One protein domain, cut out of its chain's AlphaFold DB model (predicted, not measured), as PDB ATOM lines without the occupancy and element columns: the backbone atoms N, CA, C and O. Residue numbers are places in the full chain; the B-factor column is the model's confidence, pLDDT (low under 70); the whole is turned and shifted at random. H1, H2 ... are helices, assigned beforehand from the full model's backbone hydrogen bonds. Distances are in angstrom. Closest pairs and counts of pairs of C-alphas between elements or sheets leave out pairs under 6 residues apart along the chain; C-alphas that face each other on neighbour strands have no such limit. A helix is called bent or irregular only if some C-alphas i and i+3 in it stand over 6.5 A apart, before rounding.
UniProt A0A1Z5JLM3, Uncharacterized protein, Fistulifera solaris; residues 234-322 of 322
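AT A GLANCE: This is residues 234 to 322 of the 322 residues of an uncharacterized protein of Fistulifera solaris (UniProt A0A1Z5JLM3). Two longer helices, H2 and H5, form opposite long sides of an elongated body, with the shorter H3 and H4 between them, H3 towards one end and H4 towards the other. H1 lies across the end near H4, and the loop of residues 269 to 280 makes the opposite end. The printed part has 89 residues with five named helices, H1 to H5 in chain order, and no named strand; its class is all helix, the helix packing mostly crossed. It is only just compact, close to loose, with a radius of gyration of the C-alphas of 14.3 A, and spans 47 by 23 by 22 A, only just elongated.

IN THESE COORDINATES: H1, residues 239 to 246, begins at C-alpha 239 (2.411, -46.295, 48.390) and measures 10.5 A. H2, residues 252 to 268, measures 23.9 A. H3 is residues 281 to 288, 10.5 A. H4, residues 291 to 300, measures 14.5 A and is irregular: C-alphas 293 and 296 are 7.9 A apart. H5, residues 308 to 321, measures 20.1 A and ends at C-alpha 321 (16.716, -37.369, 25.978).

HOW THE PARTS SIT: H1 touches H4 about perpendicular, at 77 degrees; their closest C-alphas, Lys 239 and Val 299, are 5.1 A apart. H2 touches H4 with residues 259 to 263 alone, at a shallow tilt of 32 degrees, opposite ways; the closest C-alphas, Val 263 and Trp 291, are 6.7 A apart. H2 touches H3 with residues 266 to 268 alone, closest at the C-alphas of Gln 266 and Lys 287, 5.0 A. H5 touches H3 with residues 316 to 321 alone, closest at the C-alphas of Ala 282 and Ala 320, 5.1 A. H2 and H5 are apart. Every O i to N i+4 pair is within hydrogen-bond range in H1, H2, H3 and H5; in H4, 4 of 6.

THE WHOLE: The C-alphas farthest apart, Asn 249 and Tyr 276, are 46.6 A apart. The printed part has no cut, and the link from H2 to H3 is long. Residues 321 to 322 are under pLDDT 70.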
ATOM      1  N   SER A 234      10.954 -44.607  34.985       80.88
ATOM      2  CA  SER A 234      12.036 -44.849  35.946       80.88
ATOM      3  C   SER A 234      11.816 -44.093  37.271       80.88
ATOM      4  O   SER A 234      12.746 -43.516  37.838       80.88
ATOM      5  N   VAL A 235      10.567 -44.073  37.740       90.50
ATOM      6  CA  VAL A 235      10.089 -43.445  38.979       90.50
ATOM      7  C   VAL A 235       9.317 -44.505  39.776       90.50
ATOM      8  O   VAL A 235       8.515 -45.230  39.186       90.50
ATOM      9  N   PRO A 236       9.516 -44.623  41.102       92.31
ATOM     10  CA  PRO A 236       8.768 -45.598  41.882       92.31
ATOM     11  C   PRO A 236       7.305 -45.170  42.038       92.31
ATOM     12  O   PRO A 236       6.994 -43.982  42.160       92.31
ATOM     13  N   PHE A 237       6.396 -46.137  42.129       92.62
ATOM     14  CA  PHE A 237       5.037 -45.872  42.590       92.62
ATOM     15  C   PHE A 237       5.061 -45.312  44.005       92.62
ATOM     16  O   PHE A 237       5.818 -45.779  44.855       92.62
ATOM     17  N   THR A 238       4.183 -44.351  44.290       93.38
ATOM     18  CA  THR A 238       3.864 -44.030  45.683       93.38
ATOM     19  C   THR A 238       3.147 -45.213  46.321       93.38
ATOM     20  O   THR A 238       2.518 -46.028  45.637       93.38
ATOM     21  N   LYS A 239       3.163 -45.277  47.652       94.88
ATOM     22  CA  LYS A 239       2.411 -46.295  48.390       94.88
ATOM     23  C   LYS A 239       0.930 -46.265  48.023       94.88
ATOM     24  O   LYS A 239       0.339 -47.307  47.769       94.88
ATOM     25  N   THR A 240       0.349 -45.069  47.940       91.88
ATOM     26  CA  THR A 240      -1.066 -44.891  47.593       91.88
ATOM     27  C   THR A 240      -1.371 -45.390  46.178       91.88
ATOM     28  O   THR A 240      -2.359 -46.100  45.984       91.88
ATOM     29  N   THR A 241      -0.532 -45.060  45.189       89.19
ATOM     30  CA  THR A 241      -0.716 -45.537  43.812       89.19
ATOM     31  C   THR A 241      -0.568 -47.053  43.736       89.19
ATOM     32  O   THR A 241      -1.434 -47.697  43.152       89.19
ATOM     33  N   LEU A 242       0.444 -47.642  44.380       91.06
ATOM     34  CA  LEU A 242       0.644 -49.094  44.388       91.06
ATOM     35  C   LEU A 242      -0.503 -49.835  45.095       91.06
ATOM     36  O   LEU A 242      -0.998 -50.840  44.581       91.06
ATOM     37  N   ASP A 243      -0.969 -49.314  46.235       91.62
ATOM     38  CA  ASP A 243      -2.117 -49.853  46.972       91.62
ATOM     39  C   ASP A 243      -3.382 -49.850  46.102       91.62
ATOM     40  O   ASP A 243      -4.177 -50.798  46.085       91.62
ATOM     41  N   ASN A 244      -3.572 -48.771  45.341       87.25
ATOM     42  CA  ASN A 244      -4.662 -48.671  44.388       87.25
ATOM     43  C   ASN A 244      -4.480 -49.653  43.240       87.25
ATOM     44  O   ASN A 244      -5.373 -50.448  42.993       87.25
ATOM     45  N   LEU A 245      -3.324 -49.689  42.599       86.00
ATOM     46  CA  LEU A 245      -3.053 -50.561  41.463       86.00
ATOM     47  C   LEU A 245      -3.300 -52.040  41.804       86.00
ATOM     48  O   LEU A 245      -4.067 -52.727  41.125       86.00
ATOM     49  N   LEU A 246      -2.746 -52.499  42.927       87.44
ATOM     50  CA  LEU A 246      -2.841 -53.893  43.363       87.44
ATOM     51  C   LEU A 246      -4.141 -54.208  44.114       87.44
ATOM     52  O   LEU A 246      -4.496 -55.373  44.271       87.44
ATOM     53  N   GLY A 247      -4.874 -53.190  44.570       87.00
ATOM     54  CA  GLY A 247      -6.073 -53.380  45.383       87.00
ATOM     55  C   GLY A 247      -5.779 -53.945  46.776       87.00
ATOM     56  O   GLY A 247      -6.664 -54.552  47.376       87.00
ATOM     57  N   VAL A 248      -4.562 -53.741  47.282       88.06
ATOM     58  CA  VAL A 248      -4.080 -54.223  48.583       88.06
ATOM     59  C   VAL A 248      -3.572 -53.030  49.378       88.06
ATOM     60  O   VAL A 248      -2.886 -52.184  48.827       88.06
ATOM     61  N   ASN A 249      -3.870 -52.964  50.674       91.94
ATOM     62  CA  ASN A 249      -3.252 -51.967  51.547       91.94
ATOM     63  C   ASN A 249      -1.913 -52.519  52.041       91.94
ATOM     64  O   ASN A 249      -1.901 -53.379  52.925       91.94
ATOM     65  N   HIS A 250      -0.801 -52.050  51.480       93.44
ATOM     66  CA  HIS A 250       0.521 -52.428  51.968       93.44
ATOM     67  C   HIS A 250       0.733 -51.827  53.361       93.44
ATOM     68  O   HIS A 250       0.297 -50.706  53.643       93.44
ATOM     69  N   ASP A 251       1.412 -52.554  54.240       95.31
ATOM     70  CA  ASP A 251       2.031 -51.946  55.413       95.31
ATOM     71  C   ASP A 251       3.387 -51.327  55.028       95.31
ATOM     72  O   ASP A 251       3.845 -51.429  53.883       95.31
ATOM     73  N   ASP A 252       4.031 -50.656  55.981       94.38
ATOM     74  CA  ASP A 252       5.321 -50.010  55.737       94.38
ATOM     75  C   ASP A 252       6.406 -51.015  55.323       94.38
ATOM     76  O   ASP A 252       7.283 -50.666  54.538       94.38
ATOM     77  N   ALA A 253       6.356 -52.258  55.811       96.25
ATOM     78  CA  ALA A 253       7.359 -53.274  55.505       96.25
ATOM     79  C   ALA A 253       7.210 -53.804  54.072       96.25
ATOM     80  O   ALA A 253       8.201 -53.914  53.347       96.25
ATOM     81  N   LEU A 254       5.981 -54.089  53.643       95.19
ATOM     82  CA  LEU A 254       5.667 -54.537  52.290       95.19
ATOM     83  C   LEU A 254       5.943 -53.438  51.262       95.19
ATOM     84  O   LEU A 254       6.552 -53.703  50.225       95.19
ATOM     85  N   TYR A 255       5.557 -52.195  51.557       97.38
ATOM     86  CA  TYR A 255       5.866 -51.081  50.665       97.38
ATOM     87  C   TYR A 255       7.377 -50.814  50.594       97.38
ATOM     88  O   TYR A 255       7.925 -50.626  49.506       97.38
ATOM     89  N   ARG A 256       8.082 -50.875  51.734       97.62
ATOM     90  CA  ARG A 256       9.546 -50.776  51.762       97.62
ATOM     91  C   ARG A 256      10.206 -51.872  50.934       97.62
ATOM     92  O   ARG A 256      11.155 -51.584  50.213       97.62
ATOM     93  N   HIS A 257       9.689 -53.099  50.995       97.44
ATOM     94  CA  HIS A 257      10.185 -54.213  50.195       97.44
ATOM     95  C   HIS A 257      10.091 -53.934  48.688       97.44
ATOM     96  O   HIS A 257      11.072 -54.163  47.978       97.44
ATOM     97  N   TYR A 258       8.957 -53.406  48.211       96.88
ATOM     98  CA  TYR A 258       8.819 -52.946  46.824       96.88
ATOM     99  C   TYR A 258       9.839 -51.848  46.495       96.88
ATOM    100  O   TYR A 258      10.609 -51.983  45.544       96.88
ATOM    101  N   PHE A 259       9.904 -50.804  47.323       97.31
ATOM    102  CA  PHE A 259      10.764 -49.649  47.080       97.31
ATOM    103  C   PHE A 259      12.252 -50.024  47.017       97.31
ATOM    104  O   PHE A 259      12.974 -49.572  46.132       97.31
ATOM    105  N   ASP A 260      12.721 -50.895  47.913       97.56
ATOM    106  CA  ASP A 260      14.110 -51.359  47.919       97.56
ATOM    107  C   ASP A 260      14.439 -52.182  46.653       97.56
ATOM    108  O   ASP A 260      15.552 -52.091  46.126       97.56
ATOM    109  N   HIS A 261      13.480 -52.952  46.120       96.94
ATOM    110  CA  HIS A 261      13.653 -53.676  44.854       96.94
ATOM    111  C   HIS A 261      13.669 -52.747  43.642       96.94
ATOM    112  O   HIS A 261      14.494 -52.963  42.754       96.94
ATOM    113  N   PHE A 262      12.833 -51.708  43.634       95.94
ATOM    114  CA  PHE A 262      12.893 -50.639  42.638       95.94
ATOM    115  C   PHE A 262      14.278 -49.976  42.639       95.94
ATOM    116  O   PHE A 262      14.962 -49.928  41.616       95.94
ATOM    117  N   VAL A 263      14.757 -49.540  43.812       95.88
ATOM    118  CA  VAL A 263      16.077 -48.902  43.956       95.88
ATOM    119  C   VAL A 263      17.182 -49.837  43.469       95.88
ATOM    120  O   VAL A 263      18.078 -49.410  42.739       95.88
ATOM    121  N   LYS A 264      17.120 -51.121  43.833       96.00
ATOM    122  CA  LYS A 264      18.076 -52.133  43.370       96.00
ATOM    123  C   LYS A 264      18.054 -52.294  41.847       96.00
ATOM    124  O   LYS A 264      19.126 -52.410  41.255       96.00
ATOM    125  N   ALA A 265      16.875 -52.295  41.227       94.12
ATOM    126  CA  ALA A 265      16.719 -52.408  39.779       94.12
ATOM    127  C   ALA A 265      17.348 -51.207  39.053       94.12
ATOM    128  O   ALA A 265      18.187 -51.395  38.170       94.12
ATOM    129  N   GLN A 266      17.081 -49.984  39.523       93.81
ATOM    130  CA  GLN A 266      17.688 -48.768  38.970       93.81
ATOM    131  C   GLN A 266      19.222 -48.778  39.078       93.81
ATOM    132  O   GLN A 266      19.910 -48.504  38.097       93.81
ATOM    133  N   HIS A 267      19.792 -49.196  40.214       93.31
ATOM    134  CA  HIS A 267      21.253 -49.318  40.354       93.31
ATOM    135  C   HIS A 267      21.858 -50.417  39.462       93.31
ATOM    136  O   HIS A 267      23.012 -50.306  39.031       93.31
ATOM    137  N   ALA A 268      21.100 -51.480  39.186       93.56
ATOM    138  CA  ALA A 268      21.514 -52.570  38.310       93.56
ATOM    139  C   ALA A 268      21.399 -52.228  36.815       93.56
ATOM    140  O   ALA A 268      21.983 -52.946  36.000       93.56
ATOM    141  N   ARG A 269      20.713 -51.131  36.449       90.38
ATOM    142  CA  ARG A 269      20.534 -50.688  35.058       90.38
ATOM    143  C   ARG A 269      21.872 -50.626  34.320       90.38
ATOM    144  O   ARG A 269      22.864 -50.076  34.815       90.38
ATOM    145  N   VAL A 270      21.902 -51.203  33.123       90.88
ATOM    146  CA  VAL A 270      23.023 -51.062  32.192       90.88
ATOM    147  C   VAL A 270      22.916 -49.684  31.552       90.88
ATOM    148  O   VAL A 270      21.839 -49.281  31.136       90.88
ATOM    149  N   VAL A 271      24.022 -48.942  31.528       91.50
ATOM    150  CA  VAL A 271      24.071 -47.650  30.839       91.50
ATOM    151  C   VAL A 271      24.473 -47.933  29.404       91.50
ATOM    152  O   VAL A 271      25.617 -48.323  29.163       91.50
ATOM    153  N   GLU A 272      23.532 -47.781  28.480       89.06
ATOM    154  CA  GLU A 272      23.793 -48.014  27.065       89.06
ATOM    155  C   GLU A 272      24.650 -46.899  26.469       89.06
ATOM    156  O   GLU A 272      24.772 -45.807  27.031       89.06
ATOM    157  N   SER A 273      25.248 -47.175  25.313       90.12
ATOM    158  CA  SER A 273      25.929 -46.159  24.521       90.12
ATOM    159  C   SER A 273      24.961 -45.488  23.542       90.12
ATOM    160  O   SER A 273      24.060 -46.129  23.006       90.12
ATOM    161  N   ASP A 274      25.151 -44.192  23.310       85.38
ATOM    162  CA  ASP A 274      24.544 -43.436  22.220       85.38
ATOM    163  C   ASP A 274      25.172 -43.821  20.867       85.38
ATOM    164  O   ASP A 274      26.116 -44.613  20.794       85.38
ATOM    165  N   GLU A 275      24.672 -43.222  19.788       84.06
ATOM    166  CA  GLU A 275      25.164 -43.435  18.418       84.06
ATOM    167  C   GLU A 275      26.663 -43.099  18.224       84.06
ATOM    168  O   GLU A 275      27.288 -43.556  17.268       84.06
ATOM    169  N   TYR A 276      27.273 -42.359  19.157       87.88
ATOM    170  CA  TYR A 276      28.697 -42.005  19.162       87.88
ATOM    171  C   TYR A 276      29.521 -42.859  20.139       87.88
ATOM    172  O   TYR A 276      30.687 -42.549  20.401       87.88
ATOM    173  N   GLY A 277      28.936 -43.914  20.712       89.44
ATOM    174  CA  GLY A 277      29.597 -44.793  21.675       89.44
ATOM    175  C   GLY A 277      29.698 -44.221  23.094       89.44
ATOM    176  O   GLY A 277      30.304 -44.859  23.961       89.44
ATOM    177  N   ARG A 278      29.127 -43.045  23.374       90.38
ATOM    178  CA  ARG A 278      29.178 -42.398  24.696       90.38
ATOM    179  C   ARG A 278      28.028 -42.900  25.566       90.38
ATOM    180  O   ARG A 278      26.955 -43.140  25.039       90.38
ATOM    181  N   PRO A 279      28.179 -42.996  26.891       90.75
ATOM    182  CA  PRO A 279      27.068 -43.372  27.760       90.75
ATOM    183  C   PRO A 279      25.834 -42.467  27.579       90.75
ATOM    184  O   PRO A 279      25.954 -41.240  27.676       90.75
ATOM    185  N   LYS A 280      24.649 -43.054  27.374       90.19
ATOM    186  CA  LYS A 280      23.376 -42.327  27.304       90.19
ATOM    187  C   LYS A 280      23.146 -41.589  28.624       90.19
ATOM    188  O   LYS A 280      23.077 -42.193  29.699       90.19
ATOM    189  N   LYS A 281      23.013 -40.262  28.551       90.00
ATOM    190  CA  LYS A 281      22.818 -39.407  29.736       90.00
ATOM    191  C   LYS A 281      21.551 -39.775  30.505       90.00
ATOM    192  O   LYS A 281      21.574 -39.776  31.733       90.00
ATOM    193  N   ALA A 282      20.476 -40.117  29.792       88.12
ATOM    194  CA  ALA A 282      19.220 -40.555  30.389       88.12
ATOM    195  C   ALA A 282      19.412 -41.800  31.274       88.12
ATOM    196  O   ALA A 282      18.989 -41.800  32.428       88.12
ATOM    197  N   ASP A 283      20.134 -42.820  30.801       88.88
ATOM    198  CA  ASP A 283      20.403 -44.027  31.592       88.88
ATOM    199  C   ASP A 283      21.303 -43.760  32.795       88.88
ATOM    200  O   ASP A 283      21.074 -44.305  33.876       88.88
ATOM    201  N   GLN A 284      22.309 -42.895  32.639       92.31
ATOM    202  CA  GLN A 284      23.138 -42.468  33.768       92.31
ATOM    203  C   GLN A 284      22.312 -41.757  34.836       92.31
ATOM    204  O   GLN A 284      22.520 -41.996  36.028       92.31
ATOM    205  N   LEU A 285      21.389 -40.889  34.422       92.19
ATOM    206  CA  LEU A 285      20.500 -40.183  35.332       92.19
ATOM    207  C   LEU A 285      19.597 -41.169  36.081       92.19
ATOM    208  O   LEU A 285      19.561 -41.126  37.308       92.19
ATOM    209  N   LYS A 286      18.937 -42.086  35.361       91.38
ATOM    210  CA  LYS A 286      18.085 -43.145  35.931       91.38
ATOM    211  C   LYS A 286      18.849 -43.989  36.960       91.38
ATOM    212  O   LYS A 286      18.406 -44.135  38.096       91.38
ATOM    213  N   LYS A 287      20.049 -44.455  36.594       93.50
ATOM    214  CA  LYS A 287      20.897 -45.315  37.432       93.50
ATOM    215  C   LYS A 287      21.394 -44.647  38.713       93.50
ATOM    216  O   LYS A 287      21.487 -45.301  39.748       93.50
ATOM    217  N   ASN A 288      21.769 -43.370  38.633       93.88
ATOM    218  CA  ASN A 288      22.454 -42.672  39.724       93.88
ATOM    219  C   ASN A 288      21.512 -41.833  40.602       93.88
ATOM    220  O   ASN A 288      21.971 -41.219  41.568       93.88
ATOM    221  N   HIS A 289      20.217 -41.759  40.279       94.94
ATOM    222  CA  HIS A 289      19.276 -40.964  41.060       94.94
ATOM    223  C   HIS A 289      19.052 -41.570  42.454       94.94
ATOM    224  O   HIS A 289      18.717 -42.745  42.609       94.94
ATOM    225  N   ASN A 290      19.207 -40.751  43.499       95.69
ATOM    226  CA  ASN A 290      19.102 -41.199  44.887       95.69
ATOM    227  C   ASN A 290      17.645 -41.237  45.375       95.69
ATOM    228  O   ASN A 290      17.236 -40.455  46.235       95.69
ATOM    229  N   TRP A 291      16.865 -42.185  44.857       95.69
ATOM    230  CA  TRP A 291      15.482 -42.400  45.292       95.69
ATOM    231  C   TRP A 291      15.371 -42.729  46.789       95.69
ATOM    232  O   TRP A 291      14.391 -42.352  47.431       95.69
ATOM    233  N   GLN A 292      16.393 -43.360  47.382       96.62
ATOM    234  CA  GLN A 292      16.398 -43.753  48.795       96.62
ATOM    235  C   GLN A 292      16.202 -42.564  49.746       96.62
ATOM    236  O   GLN A 292      15.511 -42.701  50.759       96.62
ATOM    237  N   ALA A 293      16.763 -41.399  49.412       97.25
ATOM    238  CA  ALA A 293      16.610 -40.176  50.202       97.25
ATOM    239  C   ALA A 293      15.156 -39.669  50.257       97.25
ATOM    240  O   ALA A 293      14.795 -38.946  51.184       97.25
ATOM    241  N   HIS A 294      14.319 -40.082  49.301       97.19
ATOM    242  CA  HIS A 294      12.947 -39.610  49.126       97.19
ATOM    243  C   HIS A 294      11.884 -40.634  49.544       97.19
ATOM    244  O   HIS A 294      10.696 -40.361  49.391       97.19
ATOM    245  N   TYR A 295      12.269 -41.780  50.122       97.75
ATOM    246  CA  TYR A 295      11.332 -42.841  50.530       97.75
ATOM    247  C   TYR A 295      10.112 -42.309  51.302       97.75
ATOM    248  O   TYR A 295       8.973 -42.642  50.983       97.75
ATOM    249  N   GLY A 296      10.337 -41.427  52.285       97.81
ATOM    250  CA  GLY A 296       9.258 -40.865  53.099       97.81
ATOM    251  C   GLY A 296       8.233 -40.053  52.300       97.81
ATOM    252  O   GLY A 296       7.060 -40.033  52.669       97.81
ATOM    253  N   ASP A 297       8.642 -39.417  51.202       97.50
ATOM    254  CA  ASP A 297       7.734 -38.657  50.340       97.50
ATOM    255  C   ASP A 297       6.834 -39.596  49.538       97.50
ATOM    256  O   ASP A 297       5.630 -39.360  49.470       97.50
ATOM    257  N   PHE A 298       7.371 -40.708  49.030       96.00
ATOM    258  CA  PHE A 298       6.571 -41.715  48.328       96.00
ATOM    259  C   PHE A 298       5.614 -42.495  49.243       96.00
ATOM    260  O   PHE A 298       4.600 -43.005  48.772       96.00
ATOM    261  N   VAL A 299       5.895 -42.571  50.547       97.06
ATOM    262  CA  VAL A 299       4.945 -43.127  51.528       97.06
ATOM    263  C   VAL A 299       3.762 -42.180  51.753       97.06
ATOM    264  O   VAL A 299       2.622 -42.631  51.837       97.06
ATOM    265  N   ARG A 300       4.024 -40.872  51.879       96.56
ATOM    266  CA  ARG A 300       3.022 -39.875  52.306       96.56
ATOM    267  C   ARG A 300       2.218 -39.267  51.164       96.56
ATOM    268  O   ARG A 300       1.099 -38.811  51.386       96.56
ATOM    269  N   THR A 301       2.809 -39.185  49.981       94.62
ATOM    270  CA  THR A 301       2.232 -38.434  48.867       94.62
ATOM    271  C   THR A 301       1.313 -39.346  48.055       94.62
ATOM    272  O   THR A 301       1.721 -40.459  47.724       94.62
ATOM    273  N   PRO A 302       0.087 -38.911  47.707       90.81
ATOM    274  CA  PRO A 302      -0.828 -39.721  46.911       90.81
ATOM    275  C   PRO A 302      -0.269 -40.085  45.534       90.81
ATOM    276  O   PRO A 302      -0.377 -41.235  45.129       90.81
ATOM    277  N   MET A 303       0.362 -39.132  44.841       88.06
ATOM    278  CA  MET A 303       0.846 -39.309  43.468       88.06
ATOM    279  C   MET A 303       2.308 -38.890  43.321       88.06
ATOM    280  O   MET A 303       2.737 -37.893  43.904       88.06
ATOM    281  N   ALA A 304       3.068 -39.612  42.497       90.00
ATOM    282  CA  ALA A 304       4.494 -39.343  42.290       90.00
ATOM    283  C   ALA A 304       4.735 -37.963  41.654       90.00
ATOM    284  O   ALA A 304       5.678 -37.267  42.020       90.00
ATOM    285  N   SER A 305       3.836 -37.516  40.773       88.00
ATOM    286  CA  SER A 305       3.880 -36.193  40.129       88.00
ATOM    287  C   SER A 305       3.846 -35.014  41.112       88.00
ATOM    288  O   SER A 305       4.251 -33.907  40.758       88.00
ATOM    289  N   GLN A 306       3.404 -35.235  42.353       91.69
ATOM    290  CA  GLN A 306       3.364 -34.224  43.414       91.69
ATOM    291  C   GLN A 306       4.674 -34.143  44.217       91.69
ATOM    292  O   GLN A 306       4.849 -33.226  45.018       91.69
ATOM    293  N   ILE A 307       5.605 -35.081  44.017       93.75
ATOM    294  CA  ILE A 307       6.892 -35.123  44.716       93.75
ATOM    295  C   ILE A 307       7.905 -34.259  43.954       93.75
ATOM    296  O   ILE A 307       8.195 -34.500  42.783       93.75
ATOM    297  N   LEU A 308       8.505 -33.273  44.628       95.69
ATOM    298  CA  LEU A 308       9.456 -32.337  44.006       95.69
ATOM    299  C   LEU A 308      10.666 -33.043  43.365       95.69
ATOM    300  O   LEU A 308      11.119 -32.652  42.288       95.69
ATOM    301  N   ALA A 309      11.174 -34.100  44.006       94.50
ATOM    302  CA  ALA A 309      12.266 -34.909  43.466       94.50
ATOM    303  C   ALA A 309      11.887 -35.557  42.123       94.50
ATOM    304  O   ALA A 309      12.682 -35.527  41.187       94.50
ATOM    305  N   VAL A 310      10.647 -36.047  41.997       92.06
ATOM    306  CA  VAL A 310      10.117 -36.622  40.752       92.06
ATOM    307  C   VAL A 310       9.992 -35.558  39.669       92.06
ATOM    308  O   VAL A 310      10.424 -35.783  38.542       92.06
ATOM    309  N   GLN A 311       9.461 -34.378  39.994       91.50
ATOM    310  CA  GLN A 311       9.345 -33.272  39.033       91.50
ATOM    311  C   GLN A 311      10.717 -32.855  38.488       91.50
ATOM    312  O   GLN A 311      10.897 -32.720  37.277       91.50
ATOM    313  N   THR A 312      11.699 -32.717  39.383       93.94
ATOM    314  CA  THR A 312      13.086 -32.376  39.030       93.94
ATOM    315  C   THR A 312      13.706 -33.468  38.160       93.94
ATOM    316  O   THR A 312      14.299 -33.170  37.125       93.94
ATOM    317  N   PHE A 313      13.530 -34.736  38.543       91.69
ATOM    318  CA  PHE A 313      14.019 -35.886  37.787       91.69
ATOM    319  C   PHE A 313      13.426 -35.939  36.375       91.69
ATOM    320  O   PHE A 313      14.181 -36.026  35.410       91.69
ATOM    321  N   LYS A 314      12.102 -35.802  36.227       88.50
ATOM    322  CA  LYS A 314      11.439 -35.782  34.911       88.50
ATOM    323  C   LYS A 314      11.934 -34.622  34.044       88.50
ATOM    324  O   LYS A 314      12.130 -34.794  32.845       88.50
ATOM    325  N   GLN A 315      12.178 -33.449  34.631       89.12
ATOM    326  CA  GLN A 315      12.740 -32.312  33.898       89.12
ATOM    327  C   GLN A 315      14.173 -32.589  33.415       89.12
ATOM    328  O   GLN A 315      14.496 -32.285  32.268       89.12
ATOM    329  N   GLN A 316      15.018 -33.181  34.263       90.88
ATOM    330  CA  GLN A 316      16.377 -33.585  33.892       90.88
ATOM    331  C   GLN A 316      16.372 -34.679  32.822       90.88
ATOM    332  O   GLN A 316      17.190 -34.635  31.907       90.88
ATOM    333  N   LEU A 317      15.432 -35.624  32.899       86.25
ATOM    334  CA  LEU A 317      15.286 -36.693  31.919       86.25
ATOM    335  C   LEU A 317      14.922 -36.127  30.542       86.25
ATOM    336  O   LEU A 317      15.600 -36.433  29.569       86.25
ATOM    337  N   LYS A 318      13.962 -35.195  30.475       82.88
ATOM    338  CA  LYS A 318      13.614 -34.482  29.230       82.88
ATOM    339  C   LYS A 318      14.801 -33.737  28.615       82.88
ATOM    340  O   LYS A 318      14.928 -33.692  27.400       82.88
ATOM    341  N   GLN A 319      15.680 -33.165  29.438       85.25
ATOM    342  CA  GLN A 319      16.905 -32.499  28.973       85.25
ATOM    343  C   GLN A 319      18.012 -33.478  28.553       85.25
ATOM    344  O   GLN A 319      18.956 -33.072  27.883       85.25
ATOM    345  N   ALA A 320      17.947 -34.727  29.011       81.56
ATOM    346  CA  ALA A 320      18.931 -35.761  28.716       81.56
ATOM    347  C   ALA A 320      18.549 -36.626  27.504       81.56
ATOM    348  O   ALA A 320      19.442 -37.268  26.949       81.56
ATOM    349  N   SER A 321      17.262 -36.655  27.142       67.81
ATOM    350  CA  SER A 321      16.716 -37.369  25.978       67.81
ATOM    351  C   SER A 321      16.615 -36.512  24.708       67.81
ATOM    352  O   SER A 321      16.462 -37.075  23.631       67.81
ATOM    353  N   GLY A 322      16.689 -35.179  24.823       55.56
ATOM    354  CA  GLY A 322      16.791 -34.249  23.686       55.56
ATOM    355  C   GLY A 322      18.232 -33.889  23.350       55.56
ATOM    356  O   GLY A 322      18.493 -33.616  22.160       55.56
TER     357      GLY A 322